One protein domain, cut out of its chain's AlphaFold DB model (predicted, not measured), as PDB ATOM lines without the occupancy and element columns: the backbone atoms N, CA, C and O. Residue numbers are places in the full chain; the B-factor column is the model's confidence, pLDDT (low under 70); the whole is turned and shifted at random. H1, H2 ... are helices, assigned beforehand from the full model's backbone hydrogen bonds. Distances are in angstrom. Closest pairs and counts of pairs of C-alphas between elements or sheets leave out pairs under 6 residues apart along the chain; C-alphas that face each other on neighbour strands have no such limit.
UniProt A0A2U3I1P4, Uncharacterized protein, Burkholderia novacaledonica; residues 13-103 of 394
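Overview. This is residues 13 to 103 of the 394 residues of an uncharacterized protein of Burkholderia novacaledonica (UniProt A0A2U3I1P4). A helical assembly in two parts: H1 and H2 lie near each other at one end, at a steep angle, and at the other end H4 folds back beside H3. Between them run the long loops of residues 30 to 48 and 59 to 71, tied together where residues 44 to 45 pair briefly, in parallel, with residues 69 to 70; the bend at residues 83 to 88 stands free. The printed part has 91 residues with four named helices, H1 to H4 in chain order, and no named strand; the class is all helix. It is only just compact, close to loose, with a radius of gyration of the C-alphas of 14.5 A and spans of 39 by 33 by 20 A.

Arrangement. H1, residues 13 to 29, is close to but not clearly touching H2, residues 49 to 58: their closest C-alphas, of Asp 19 and Leu 51, are 7.7 A apart. They run the same way at a steep tilt of 48 degrees. H3, residues 72 to 79, is apart from both H1 and H2. H4, residues 87 to 102, is also apart from H1 and H2. H3 and H4 form a helical hairpin and only just touch, with 3 pairs of C-alphas within 8 A, H4 using residues 93 to 97 alone; the closest C-alphas, of Pro 72 and Leu 97, are 7.3 A apart. They run opposite ways at a shallow tilt of 19 degrees. In H1, H2 and H3 every O i to N i+4 pair is within hydrogen-bond range; in H4, 10 of 12 are.

Along the chain. H1 begins at C-alpha 13 (18.375, -33.158, -16.788) and is 24.6 A long. H2 measures 14.2 A and H3 10.1 A. H4, 20.6 A, ends at C-alpha 102 (-2.857, -23.508, -33.462).

Size, cuts and confidence. The farthest C-alphas, of Tyr 13 and Ala 87, are 42.1 A apart. The printed part has no cut. The links H1 to H2 and H2 to H3 are long. The model's pLDDT is under 70 at residues 84 to 85 and 87 to 103.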
ATOM      1  N   TYR A  13      17.364 -33.897 -17.536       87.75
ATOM      2  CA  TYR A  13      18.375 -33.158 -16.788       87.75
ATOM      3  C   TYR A  13      19.112 -32.155 -17.685       87.75
ATOM      4  O   TYR A  13      19.303 -31.006 -17.297       87.75
ATOM      5  N   GLU A  14      19.441 -32.556 -18.912       90.69
ATOM      6  CA  GLU A  14      20.140 -31.738 -19.903       90.69
ATOM      7  C   GLU A  14      19.309 -30.514 -20.301       90.69
ATOM      8  O   GLU A  14      19.844 -29.411 -20.380       90.69
ATOM      9  N   ALA A  15      17.993 -30.682 -20.484       85.12
ATOM     10  CA  ALA A  15      17.088 -29.580 -20.806       85.12
ATOM     11  C   ALA A  15      16.975 -28.576 -19.648       85.12
ATOM     12  O   ALA A  15      17.000 -27.366 -19.866       85.12
ATOM     13  N   VAL A  16      16.901 -29.061 -18.403       89.25
ATOM     14  CA  VAL A  16      16.909 -28.181 -17.221       89.25
ATOM     15  C   VAL A  16      18.253 -27.466 -17.088       89.25
ATOM     16  O   VAL A  16      18.283 -26.266 -16.827       89.25
ATOM     17  N   PHE A  17      19.362 -28.178 -17.287       91.38
ATOM     18  CA  PHE A  17      20.701 -27.603 -17.219       91.38
ATOM     19  C   PHE A  17      20.890 -26.492 -18.256       91.38
ATOM     20  O   PHE A  17      21.346 -25.405 -17.902       91.38
ATOM     21  N   HIS A  18      20.480 -26.735 -19.503       91.69
ATOM     22  CA  HIS A  18      20.489 -25.738 -20.570       91.69
ATOM     23  C   HIS A  18      19.704 -24.480 -20.175       91.69
ATOM     24  O   HIS A  18      20.246 -23.377 -20.221       91.69
ATOM     25  N   ASP A  19      18.456 -24.638 -19.733       91.31
ATOM     26  CA  ASP A  19      17.586 -23.507 -19.399       91.31
ATOM     27  C   ASP A  19      18.161 -22.654 -18.257       91.31
ATOM     28  O   ASP A  19      18.148 -21.424 -18.320       91.31
ATOM     29  N   ILE A  20      18.731 -23.293 -17.231       92.94
ATOM     30  CA  ILE A  20      19.378 -22.595 -16.111       92.94
ATOM     31  C   ILE A  20      20.694 -21.932 -16.537       92.94
ATOM     32  O   ILE A  20      20.998 -20.822 -16.093       92.94
ATOM     33  N   TYR A  21      21.469 -22.576 -17.410       94.25
ATOM     34  CA  TYR A  21      22.693 -22.001 -17.962       94.25
ATOM     35  C   TYR A  21      22.397 -20.728 -18.766       94.25
ATOM     36  O   TYR A  21      23.014 -19.688 -18.520       94.25
ATOM     37  N   VAL A  22      21.412 -20.782 -19.668       92.56
ATOM     38  CA  VAL A  22      20.976 -19.633 -20.475       92.56
ATOM     39  C   VAL A  22      20.435 -18.519 -19.582       92.56
ATOM     40  O   VAL A  22      20.822 -17.362 -19.753       92.56
ATOM     41  N   TRP A  23      19.627 -18.859 -18.572       94.56
ATOM     42  CA  TRP A  23      19.137 -17.894 -17.583       94.56
ATOM     43  C   TRP A  23      20.284 -17.129 -16.908       94.56
ATOM     44  O   TRP A  23      20.266 -15.900 -16.853       94.56
ATOM     45  N   HIS A  24      21.328 -17.834 -16.455       92.75
ATOM     46  CA  HIS A  24      22.497 -17.204 -15.836       92.75
ATOM     47  C   HIS A  24      23.323 -16.359 -16.811       92.75
ATOM     48  O   HIS A  24      23.891 -15.350 -16.390       92.75
ATOM     49  N   CYS A  25      23.409 -16.748 -18.084       93.81
ATOM     50  CA  CYS A  25      24.111 -15.967 -19.101       93.81
ATOM     51  C   CYS A  25      23.424 -14.618 -19.328       93.81
ATOM     52  O   CYS A  25      24.082 -13.583 -19.255       93.81
ATOM     53  N   ILE A  26      22.102 -14.630 -19.508       91.50
ATOM     54  CA  ILE A  26      21.303 -13.416 -19.717       91.50
ATOM     55  C   ILE A  26      21.331 -12.544 -18.457       91.50
ATOM     56  O   ILE A  26      21.601 -11.350 -18.538       91.50
ATOM     57  N   GLN A  27      21.157 -13.136 -17.271       89.81
ATOM     58  CA  GLN A  27      21.188 -12.384 -16.015       89.81
ATOM     59  C   GLN A  27      22.536 -11.693 -15.755       89.81
ATOM     60  O   GLN A  27      22.566 -10.642 -15.121       89.81
ATOM     61  N   ARG A  28      23.653 -12.265 -16.220       89.00
ATOM     62  CA  ARG A  28      24.988 -11.650 -16.096       89.00
ATOM     63  C   ARG A  28      25.231 -10.512 -17.081       89.00
ATOM     64  O   ARG A  28      26.093  -9.684 -16.812       89.00
ATOM     65  N   GLN A  29      24.541 -10.514 -18.217       86.69
ATOM     66  CA  GLN A  29      24.658  -9.462 -19.233       86.69
ATOM     67  C   GLN A  29      23.813  -8.232 -18.887       86.69
ATOM     68  O   GLN A  29      24.134  -7.134 -19.326       86.69
ATOM     69  N   ARG A  30      22.779  -8.410 -18.058       87.25
ATOM     70  CA  ARG A  30      21.914  -7.326 -17.595       87.25
ATOM     71  C   ARG A  30      22.611  -6.401 -16.601       87.25
ATOM     72  O   ARG A  30      23.342  -6.840 -15.712       87.25
ATOM     73  N   ASP A  31      22.301  -5.113 -16.717       81.19
ATOM     74  CA  ASP A  31      22.762  -4.084 -15.790       81.19
ATOM     75  C   ASP A  31      22.211  -4.344 -14.367       81.19
ATOM     76  O   ASP A  31      21.060  -4.740 -14.181       81.19
ATOM     77  N   LEU A  32      23.029  -4.132 -13.326       71.12
ATOM     78  CA  LEU A  32      22.696  -4.496 -11.932       71.12
ATOM     79  C   LEU A  32      21.553  -3.664 -11.311       71.12
ATOM     80  O   LEU A  32      21.053  -4.016 -10.243       71.12
ATOM     81  N   GLN A  33      21.153  -2.561 -11.949       71.81
ATOM     82  CA  GLN A  33      20.146  -1.615 -11.455       71.81
ATOM     83  C   GLN A  33      19.140  -1.253 -12.552       71.81
ATOM     84  O   GLN A  33      19.027  -0.100 -12.958       71.81
ATOM     85  N   LEU A  34      18.406  -2.248 -13.047       80.75
ATOM     86  CA  LEU A  34      17.286  -1.998 -13.952       80.75
ATOM     87  C   LEU A  34      16.097  -1.431 -13.163       80.75
ATOM     88  O   LEU A  34      15.594  -2.075 -12.244       80.75
ATOM     89  N   SER A  35      15.652  -0.225 -13.520       78.06
ATOM     90  CA  SER A  35      14.469   0.424 -12.936       78.06
ATOM     91  C   SER A  35      13.162  -0.003 -13.596       78.06
ATOM     92  O   SER A  35      12.108   0.032 -12.963       78.06
ATOM     93  N   SER A  36      13.223  -0.404 -14.865       82.69
ATOM     94  CA  SER A  36      12.069  -0.782 -15.670       82.69
ATOM     95  C   SER A  36      12.389  -1.995 -16.544       82.69
ATOM     96  O   SER A  36      13.521  -2.130 -17.013       82.69
ATOM     97  N   PRO A  37      11.392  -2.844 -16.856       82.12
ATOM     98  CA  PRO A  37      11.451  -3.756 -17.994       82.12
ATOM     99  C   PRO A  37      11.967  -3.071 -19.264       82.12
ATOM    100  O   PRO A  37      12.794  -3.625 -19.971       82.12
ATOM    101  N   LEU A  38      11.569  -1.826 -19.526       83.06
ATOM    102  CA  LEU A  38      12.005  -1.112 -20.727       83.06
ATOM    103  C   LEU A  38      13.521  -0.839 -20.769       83.06
ATOM    104  O   LEU A  38      14.092  -0.648 -21.837       83.06
ATOM    105  N   ASP A  39      14.202  -0.873 -19.630       83.62
ATOM    106  CA  ASP A  39      15.644  -0.630 -19.587       83.62
ATOM    107  C   ASP A  39      16.450  -1.908 -19.904       83.62
ATOM    108  O   ASP A  39      17.661  -1.853 -20.125       83.62
ATOM    109  N   ALA A  40      15.794  -3.075 -19.928       85.81
ATOM    110  CA  ALA A  40      16.445  -4.360 -20.145       85.81
ATOM    111  C   ALA A  40      16.705  -4.623 -21.638       85.81
ATOM    112  O   ALA A  40      15.778  -4.663 -22.452       85.81
ATOM    113  N   LYS A  41      17.974  -4.872 -21.986       84.62
ATOM    114  CA  LYS A  41      18.423  -5.143 -23.363       84.62
ATOM    115  C   LYS A  41      18.212  -6.601 -23.773       84.62
ATOM    116  O   LYS A  41      17.794  -6.873 -24.895       84.62
ATOM    117  N   GLU A  42      18.463  -7.541 -22.867       89.12
ATOM    118  CA  GLU A  42      18.382  -8.977 -23.135       89.12
ATOM    119  C   GLU A  42      17.212  -9.621 -22.388       89.12
ATOM    120  O   GLU A  42      17.010  -9.373 -21.200       89.12
ATOM    121  N   TRP A  43      16.469 -10.505 -23.053       89.31
ATOM    122  CA  TRP A  43      15.305 -11.202 -22.495       89.31
ATOM    123  C   TRP A  43      15.355 -12.694 -22.784       89.31
ATOM    124  O   TRP A  43      15.715 -13.099 -23.889       89.31
ATOM    125  N   PHE A  44      14.922 -13.511 -21.823       92.81
ATOM    126  CA  PHE A  44      14.662 -14.925 -22.068       92.81
ATOM    127  C   PHE A  44      13.165 -15.138 -22.302       92.81
ATOM    128  O   PHE A  44      12.378 -15.258 -21.363       92.81
ATOM    129  N   VAL A  45      12.765 -15.210 -23.569       89.88
ATOM    130  CA  VAL A  45      11.373 -15.496 -23.933       89.88
ATOM    131  C   VAL A  45      11.116 -17.004 -23.883       89.88
ATOM    132  O   VAL A  45      11.781 -17.771 -24.577       89.88
ATOM    133  N   THR A  46      10.159 -17.447 -23.065       86.81
ATOM    134  CA  THR A  46       9.863 -18.878 -22.880       86.81
ATOM    135  C   THR A  46       8.382 -19.153 -22.615       86.81
ATOM    136  O   THR A  46       7.688 -18.372 -21.970       86.81
ATOM    137  N   LEU A  47       7.891 -20.304 -23.087       83.19
ATOM    138  CA  LEU A  47       6.560 -20.829 -22.753       83.19
ATOM    139  C   LEU A  47       6.572 -21.705 -21.486       83.19
ATOM    140  O   LEU A  47       5.511 -22.097 -20.992       83.19
ATOM    141  N   ASP A  48       7.754 -22.028 -20.943       85.44
ATOM    142  CA  ASP A  48       7.849 -22.838 -19.733       85.44
ATOM    143  C   ASP A  48       7.521 -22.021 -18.479       85.44
ATOM    144  O   ASP A  48       8.359 -21.325 -17.901       85.44
ATOM    145  N   ARG A  49       6.291 -22.195 -17.993       83.69
ATOM    146  CA  ARG A  49       5.809 -21.577 -16.752       83.69
ATOM    147  C   ARG A  49       6.646 -21.938 -15.523       83.69
ATOM    148  O   ARG A  49       6.659 -21.168 -14.566       83.69
ATOM    149  N   ARG A  50       7.335 -23.087 -15.511       87.25
ATOM    150  CA  ARG A  50       8.195 -23.487 -14.382       87.25
ATOM    151  C   ARG A  50       9.455 -22.634 -14.332       87.25
ATOM    152  O   ARG A  50       9.856 -22.235 -13.244       87.25
ATOM    153  N   LEU A  51      10.031 -22.322 -15.491       88.81
ATOM    154  CA  LEU A  51      11.202 -21.459 -15.600       88.81
ATOM    155  C   LEU A  51      10.856 -20.002 -15.261       88.81
ATOM    156  O   LEU A  51      11.566 -19.377 -14.481       88.81
ATOM    157  N   VAL A  52       9.704 -19.506 -15.729       88.94
ATOM    158  CA  VAL A  52       9.166 -18.193 -15.312       88.94
ATOM    159  C   VAL A  52       8.925 -18.154 -13.797       88.94
ATOM    160  O   VAL A  52       9.277 -17.189 -13.124       88.94
ATOM    161  N   GLY A  53       8.373 -19.228 -13.225       88.25
ATOM    162  CA  GLY A  53       8.177 -19.346 -11.778       88.25
ATOM    163  C   GLY A  53       9.488 -19.395 -10.984       88.25
ATOM    164  O   GLY A  53       9.568 -18.823  -9.897       88.25
ATOM    165  N   PHE A  54      10.519 -20.049 -11.523       91.12
ATOM    166  CA  PHE A  54      11.864 -20.070 -10.946       91.12
ATOM    167  C   PHE A  54      12.498 -18.673 -10.944       91.12
ATOM    168  O   PHE A  54      13.017 -18.247  -9.913       91.12
ATOM    169  N   ASP A  55      12.397 -17.945 -12.055       91.81
ATOM    170  CA  ASP A  55      12.870 -16.564 -12.177       91.81
ATOM    171  C   ASP A  55      12.173 -15.632 -11.171       91.81
ATOM    172  O   ASP A  55      12.823 -14.937 -10.387       91.81
ATOM    173  N   ALA A  56      10.841 -15.714 -11.084       89.62
ATOM    174  CA  ALA A  56      10.060 -14.969 -10.099       89.62
ATOM    175  C   ALA A  56      10.444 -15.327  -8.653       89.62
ATOM    176  O   ALA A  56      10.457 -14.460  -7.780       89.62
ATOM    177  N   TYR A  57      10.772 -16.594  -8.379       91.38
ATOM    178  CA  TYR A  57      11.268 -17.022  -7.072       91.38
ATOM    179  C   TYR A  57      12.642 -16.422  -6.750       91.38
ATOM    180  O   TYR A  57      12.849 -15.990  -5.619       91.38
ATOM    181  N   LYS A  58      13.559 -16.348  -7.725       88.94
ATOM    182  CA  LYS A  58      14.883 -15.724  -7.552       88.94
ATOM    183  C   LYS A  58      14.802 -14.225  -7.274       88.94
ATOM    184  O   LYS A  58      15.624 -13.720  -6.516       88.94
ATOM    185  N   GLY A  59      13.792 -13.550  -7.817       83.62
ATOM    186  CA  GLY A  59      13.510 -12.141  -7.541       83.62
ATOM    187  C   GLY A  59      12.853 -11.851  -6.188       83.62
ATOM    188  O   GLY A  59      12.765 -10.688  -5.790       83.62
ATOM    189  N   LYS A  60      12.377 -12.871  -5.453       82.12
ATOM    190  CA  LYS A  60      11.696 -12.655  -4.165       82.12
ATOM    191  C   LYS A  60      12.638 -11.990  -3.162       82.12
ATOM    192  O   LYS A  60      13.653 -12.561  -2.783       82.12
ATOM    193  N   GLY A  61      12.252 -10.803  -2.695       73.00
ATOM    194  CA  GLY A  61      13.009 -10.012  -1.719       73.00
ATOM    195  C   GLY A  61      13.753  -8.811  -2.308       73.00
ATOM    196  O   GLY A  61      14.267  -8.007  -1.540       73.00
ATOM    197  N   ASN A  62      13.767  -8.644  -3.636       81.00
ATOM    198  CA  ASN A  62      14.299  -7.451  -4.293       81.00
ATOM    199  C   ASN A  62      13.147  -6.625  -4.894       81.00
ATOM    200  O   ASN A  62      12.523  -7.038  -5.870       81.00
ATOM    201  N   SER A  63      12.856  -5.457  -4.308       71.50
ATOM    202  CA  SER A  63      11.749  -4.579  -4.726       71.50
ATOM    203  C   SER A  63      11.935  -3.944  -6.110       71.50
ATOM    204  O   SER A  63      10.984  -3.370  -6.631       71.50
ATOM    205  N   GLY A  64      13.124  -4.065  -6.710       74.94
ATOM    206  CA  GLY A  64      13.435  -3.625  -8.073       74.94
ATOM    207  C   GLY A  64      13.760  -4.772  -9.034       74.94
ATOM    208  O   GLY A  64      14.455  -4.555 -10.020       74.94
ATOM    209  N   TRP A  65      13.343  -6.011  -8.745       86.12
ATOM    210  CA  TRP A  65      13.635  -7.140  -9.631       86.12
ATOM    211  C   TRP A  65      12.860  -7.052 -10.951       86.12
ATOM    212  O   TRP A  65      11.636  -7.200 -10.976       86.12
ATOM    213  N   VAL A  66      13.586  -6.890 -12.058       88.62
ATOM    214  CA  VAL A  66      13.042  -7.018 -13.414       88.62
ATOM    215  C   VAL A  66      13.167  -8.480 -13.871       88.62
ATOM    216  O   VAL A  66      14.292  -8.979 -13.952       88.62
ATOM    217  N   PRO A  67      12.055  -9.173 -14.198       89.38
ATOM    218  CA  PRO A  67      12.080 -10.574 -14.624       89.38
ATOM    219  C   PRO A  67      13.019 -10.823 -15.805       89.38
ATOM    220  O   PRO A  67      13.053 -10.040 -16.754       89.38
ATOM    221  N   VAL A  68      13.785 -11.909 -15.766       91.69
ATOM    222  CA  VAL A  68      14.639 -12.371 -16.875       91.69
ATOM    223  C   VAL A  68      13.838 -13.190 -17.860       91.69
ATOM    224  O   VAL A  68      13.984 -13.031 -19.076       91.69
ATOM    225  N   CYS A  69      12.975 -14.048 -17.324       93.19
ATOM    226  CA  CYS A  69      12.105 -14.899 -18.105       93.19
ATOM    227  C   CYS A  69      10.748 -14.236 -18.282       93.19
ATOM    228  O   CYS A  69      10.065 -13.917 -17.311       93.19
ATOM    229  N   VAL A  70      10.332 -14.092 -19.532       90.81
ATOM    230  CA  VAL A  70       9.023 -13.548 -19.893       90.81
ATOM    231  C   VAL A  70       8.324 -14.493 -20.851       90.81
ATOM    232  O   VAL A  70       8.959 -15.165 -21.665       90.81
ATOM    233  N   ASP A  71       7.001 -14.554 -20.760       86.50
ATOM    234  CA  ASP A  71       6.225 -15.221 -21.792       86.50
ATOM    235  C   ASP A  71       6.168 -14.345 -23.060       86.50
ATOM    236  O   ASP A  71       6.340 -13.121 -22.982       86.50
ATOM    237  N   PRO A  72       5.905 -14.942 -24.236       82.50
ATOM    238  CA  PRO A  72       5.836 -14.198 -25.487       82.50
ATOM    239  C   PRO A  72       4.858 -13.022 -25.453       82.50
ATOM    240  O   PRO A  72       5.157 -11.978 -26.019       82.50
ATOM    241  N   SER A  73       3.720 -13.146 -24.764       80.06
ATOM    242  CA  SER A  73       2.706 -12.082 -24.726       80.06
ATOM    243  C   SER A  73       3.221 -10.871 -23.952       80.06
ATOM    244  O   SER A  73       3.074  -9.740 -24.412       80.06
ATOM    245  N   THR A  74       3.875 -11.106 -22.813       82.94
ATOM    246  CA  THR A  74       4.507 -10.052 -22.010       82.94
ATOM    247  C   THR A  74       5.663  -9.389 -22.759       82.94
ATOM    248  O   THR A  74       5.741  -8.163 -22.804       82.94
ATOM    249  N   PHE A  75       6.521 -10.169 -23.427       85.25
ATOM    250  CA  PHE A  75       7.603  -9.612 -24.248       85.25
ATOM    251  C   PHE A  75       7.070  -8.696 -25.355       85.25
ATOM    252  O   PHE A  75       7.595  -7.613 -25.594       85.25
ATOM    253  N   ILE A  76       5.988  -9.109 -26.006       78.75
ATOM    254  CA  ILE A  76       5.331  -8.353 -27.068       78.75
ATOM    255  C   ILE A  76       4.748  -7.033 -26.556       78.75
ATOM    256  O   ILE A  76       4.874  -6.013 -27.230       78.75
ATOM    257  N   GLN A  77       4.137  -7.037 -25.370       80.00
ATOM    258  CA  GLN A  77       3.649  -5.810 -24.735       80.00
ATOM    259  C   GLN A  77       4.792  -4.824 -24.477       80.00
ATOM    260  O   GLN A  77       4.620  -3.628 -24.691       80.00
ATOM    261  N   PHE A  78       5.972  -5.313 -24.087       83.81
ATOM    262  CA  PHE A  78       7.160  -4.465 -23.985       83.81
ATOM    263  C   PHE A  78       7.617  -3.987 -25.367       83.81
ATOM    264  O   PHE A  78       7.816  -2.793 -25.569       83.81
ATOM    265  N   ALA A  79       7.695  -4.887 -26.352       79.62
ATOM    266  CA  ALA A  79       8.132  -4.582 -27.714       79.62
ATOM    267  C   ALA A  79       7.317  -3.457 -28.387       79.62
ATOM    268  O   ALA A  79       7.864  -2.674 -29.166       79.62
ATOM    269  N   GLN A  80       6.024  -3.340 -28.060       75.25
ATOM    270  CA  GLN A  80       5.129  -2.290 -28.567       75.25
ATOM    271  C   GLN A  80       5.572  -0.863 -28.209       75.25
ATOM    272  O   GLN A  80       5.166   0.072 -28.895       75.25
ATOM    273  N   PHE A  81       6.407  -0.670 -27.184       78.62
ATOM    274  CA  PHE A  81       6.940   0.656 -26.851       78.62
ATOM    275  C   PHE A  81       8.035   1.124 -27.819       78.62
ATOM    276  O   PHE A  81       8.224   2.330 -27.971       78.62
ATOM    277  N   TRP A  82       8.726   0.204 -28.503       77.31
ATOM    278  CA  TRP A  82       9.796   0.539 -29.457       77.31
ATOM    279  C   TRP A  82       9.393   0.391 -30.921       77.31
ATOM    280  O   TRP A  82      10.107   0.883 -31.794       77.31
ATOM    281  N   MET A  83       8.268  -0.266 -31.213       71.06
ATOM    282  CA  MET A  83       7.797  -0.464 -32.583       71.06
ATOM    283  C   MET A  83       6.439   0.203 -32.833       71.06
ATOM    284  O   MET A  83       5.496  -0.022 -32.074       71.06
ATOM    285  N   PRO A  84       6.294   0.983 -33.922       65.94
ATOM    286  CA  PRO A  84       5.013   1.576 -34.284       65.94
ATOM    287  C   PRO A  84       3.987   0.483 -34.606       65.94
ATOM    288  O   PRO A  84       4.262  -0.445 -35.370       65.94
ATOM    289  N   ARG A  85       2.779   0.602 -34.037       61.19
ATOM    290  CA  ARG A  85       1.681  -0.342 -34.283       61.19
ATOM    291  C   ARG A  85       1.219  -0.245 -35.736       61.19
ATOM    292  O   ARG A  85       0.495   0.675 -36.103       61.19
ATOM    293  N   SER A  86       1.646  -1.195 -36.564       70.56
ATOM    294  CA  SER A  86       1.144  -1.375 -37.925       70.56
ATOM    295  C   SER A  86       0.220  -2.590 -37.994       70.56
ATOM    296  O   SER A  86       0.409  -3.571 -37.275       70.56
ATOM    297  N   ALA A  87      -0.764  -2.561 -38.897       67.00
ATOM    298  CA  ALA A  87      -1.670  -3.692 -39.108       67.00
ATOM    299  C   ALA A  87      -0.920  -4.973 -39.529       67.00
ATOM    300  O   ALA A  87      -1.326  -6.082 -39.191       67.00
ATOM    301  N   GLN A  88       0.210  -4.826 -40.232       66.75
ATOM    302  CA  GLN A  88       1.088  -5.941 -40.594       66.75
ATOM    303  C   GLN A  88       1.841  -6.493 -39.381       66.75
ATOM    304  O   GLN A  88       1.938  -7.711 -39.245       66.75
ATOM    305  N   PHE A  89       2.323  -5.623 -38.486       67.94
ATOM    306  CA  PHE A  89       2.952  -6.034 -37.235       67.94
ATOM    307  C   PHE A  89       1.957  -6.791 -36.361       67.94
ATOM    308  O   PHE A  89       2.251  -7.912 -35.971       67.94
ATOM    309  N   GLU A  90       0.751  -6.259 -36.142       66.69
ATOM    310  CA  GLU A  90      -0.287  -6.964 -35.381       66.69
ATOM    311  C   GLU A  90      -0.662  -8.304 -36.038       66.69
ATOM    312  O   GLU A  90      -0.754  -9.316 -35.346       66.69
ATOM    313  N   LYS A  91      -0.782  -8.375 -37.371       65.62
ATOM    314  CA  LYS A  91      -1.049  -9.635 -38.089       65.62
ATOM    315  C   LYS A  91       0.081 -10.659 -37.922       65.62
ATOM    316  O   LYS A  91      -0.202 -11.831 -37.677       65.62
ATOM    317  N   ALA A  92       1.341 -10.234 -38.021       63.91
ATOM    318  CA  ALA A  92       2.507 -11.095 -37.815       63.91
ATOM    319  C   ALA A  92       2.620 -11.561 -36.356       63.91
ATOM    320  O   ALA A  92       2.897 -12.728 -36.102       63.91
ATOM    321  N   LEU A  93       2.318 -10.673 -35.411       64.00
ATOM    322  CA  LEU A  93       2.314 -10.905 -33.972       64.00
ATOM    323  C   LEU A  93       1.246 -11.916 -33.547       64.00
ATOM    324  O   LEU A  93       1.523 -12.876 -32.827       64.00
ATOM    325  N   PHE A  94       0.017 -11.729 -34.036       61.50
ATOM    326  CA  PHE A  94      -1.064 -12.688 -33.850       61.50
ATOM    327  C   PHE A  94      -0.758 -13.998 -34.568       61.50
ATOM    328  O   PHE A  94      -1.092 -15.042 -34.030       61.50
ATOM    329  N   GLY A  95      -0.093 -13.970 -35.726       62.41
ATOM    330  CA  GLY A  95       0.405 -15.169 -36.404       62.41
ATOM    331  C   GLY A  95       1.429 -15.939 -35.564       62.41
ATOM    332  O   GLY A  95       1.276 -17.142 -35.366       62.41
ATOM    333  N   SER A  96       2.421 -15.250 -34.992       57.06
ATOM    334  CA  SER A  96       3.474 -15.857 -34.168       57.06
ATOM    335  C   SER A  96       2.977 -16.348 -32.811       57.06
ATOM    336  O   SER A  96       3.452 -17.366 -32.324       57.06
ATOM    337  N   LEU A  97       2.003 -15.660 -32.204       54.72
ATOM    338  CA  LEU A  97       1.342 -16.107 -30.972       54.72
ATOM    339  C   LEU A  97       0.335 -17.231 -31.225       54.72
ATOM    340  O   LEU A  97       0.127 -18.082 -30.361       54.72
ATOM    341  N   LYS A  98      -0.282 -17.251 -32.411       55.25
ATOM    342  CA  LYS A  98      -1.142 -18.349 -32.839       55.25
ATOM    343  C   LYS A  98      -0.349 -19.604 -33.150       55.25
ATOM    344  O   LYS A  98      -0.897 -20.667 -32.931       55.25
ATOM    345  N   LEU A  99       0.905 -19.535 -33.595       54.59
ATOM    346  CA  LEU A  99       1.670 -20.737 -33.951       54.59
ATOM    347  C   LEU A  99       1.771 -21.753 -32.787       54.59
ATOM    348  O   LEU A  99       1.354 -22.886 -32.988       54.59
ATOM    349  N   PRO A 100       2.136 -21.394 -31.540       50.94
ATOM    350  CA  PRO A 100       2.122 -22.349 -30.423       50.94
ATOM    351  C   PRO A 100       0.726 -22.822 -29.968       50.94
ATOM    352  O   PRO A 100       0.640 -23.798 -29.231       50.94
ATOM    353  N   LEU A 101      -0.354 -22.123 -30.347       46.88
ATOM    354  CA  LEU A 101      -1.735 -22.408 -29.914       46.88
ATOM    355  C   LEU A 101      -2.608 -23.050 -31.012       46.88
ATOM    356  O   LEU A 101      -3.608 -23.688 -30.694       46.88
ATOM    357  N   LEU A 102      -2.240 -22.888 -32.286       45.03
ATOM    358  CA  LEU A 102      -2.857 -23.508 -33.462       45.03
ATOM    359  C   LEU A 102      -2.144 -24.789 -33.885       45.03
ATOM    360  O   LEU A 102      -2.757 -25.577 -34.595       45.03
ATOM    361  N   PHE A 103      -0.944 -25.078 -33.373       48.06
ATOM    362  CA  PHE A 103      -0.511 -26.466 -33.225       48.06
ATOM    363  C   PHE A 103      -1.226 -27.099 -32.019       48.06
ATOM    364  O   PHE A 103      -0.613 -27.599 -31.079       48.06
TER     365      PHE A 103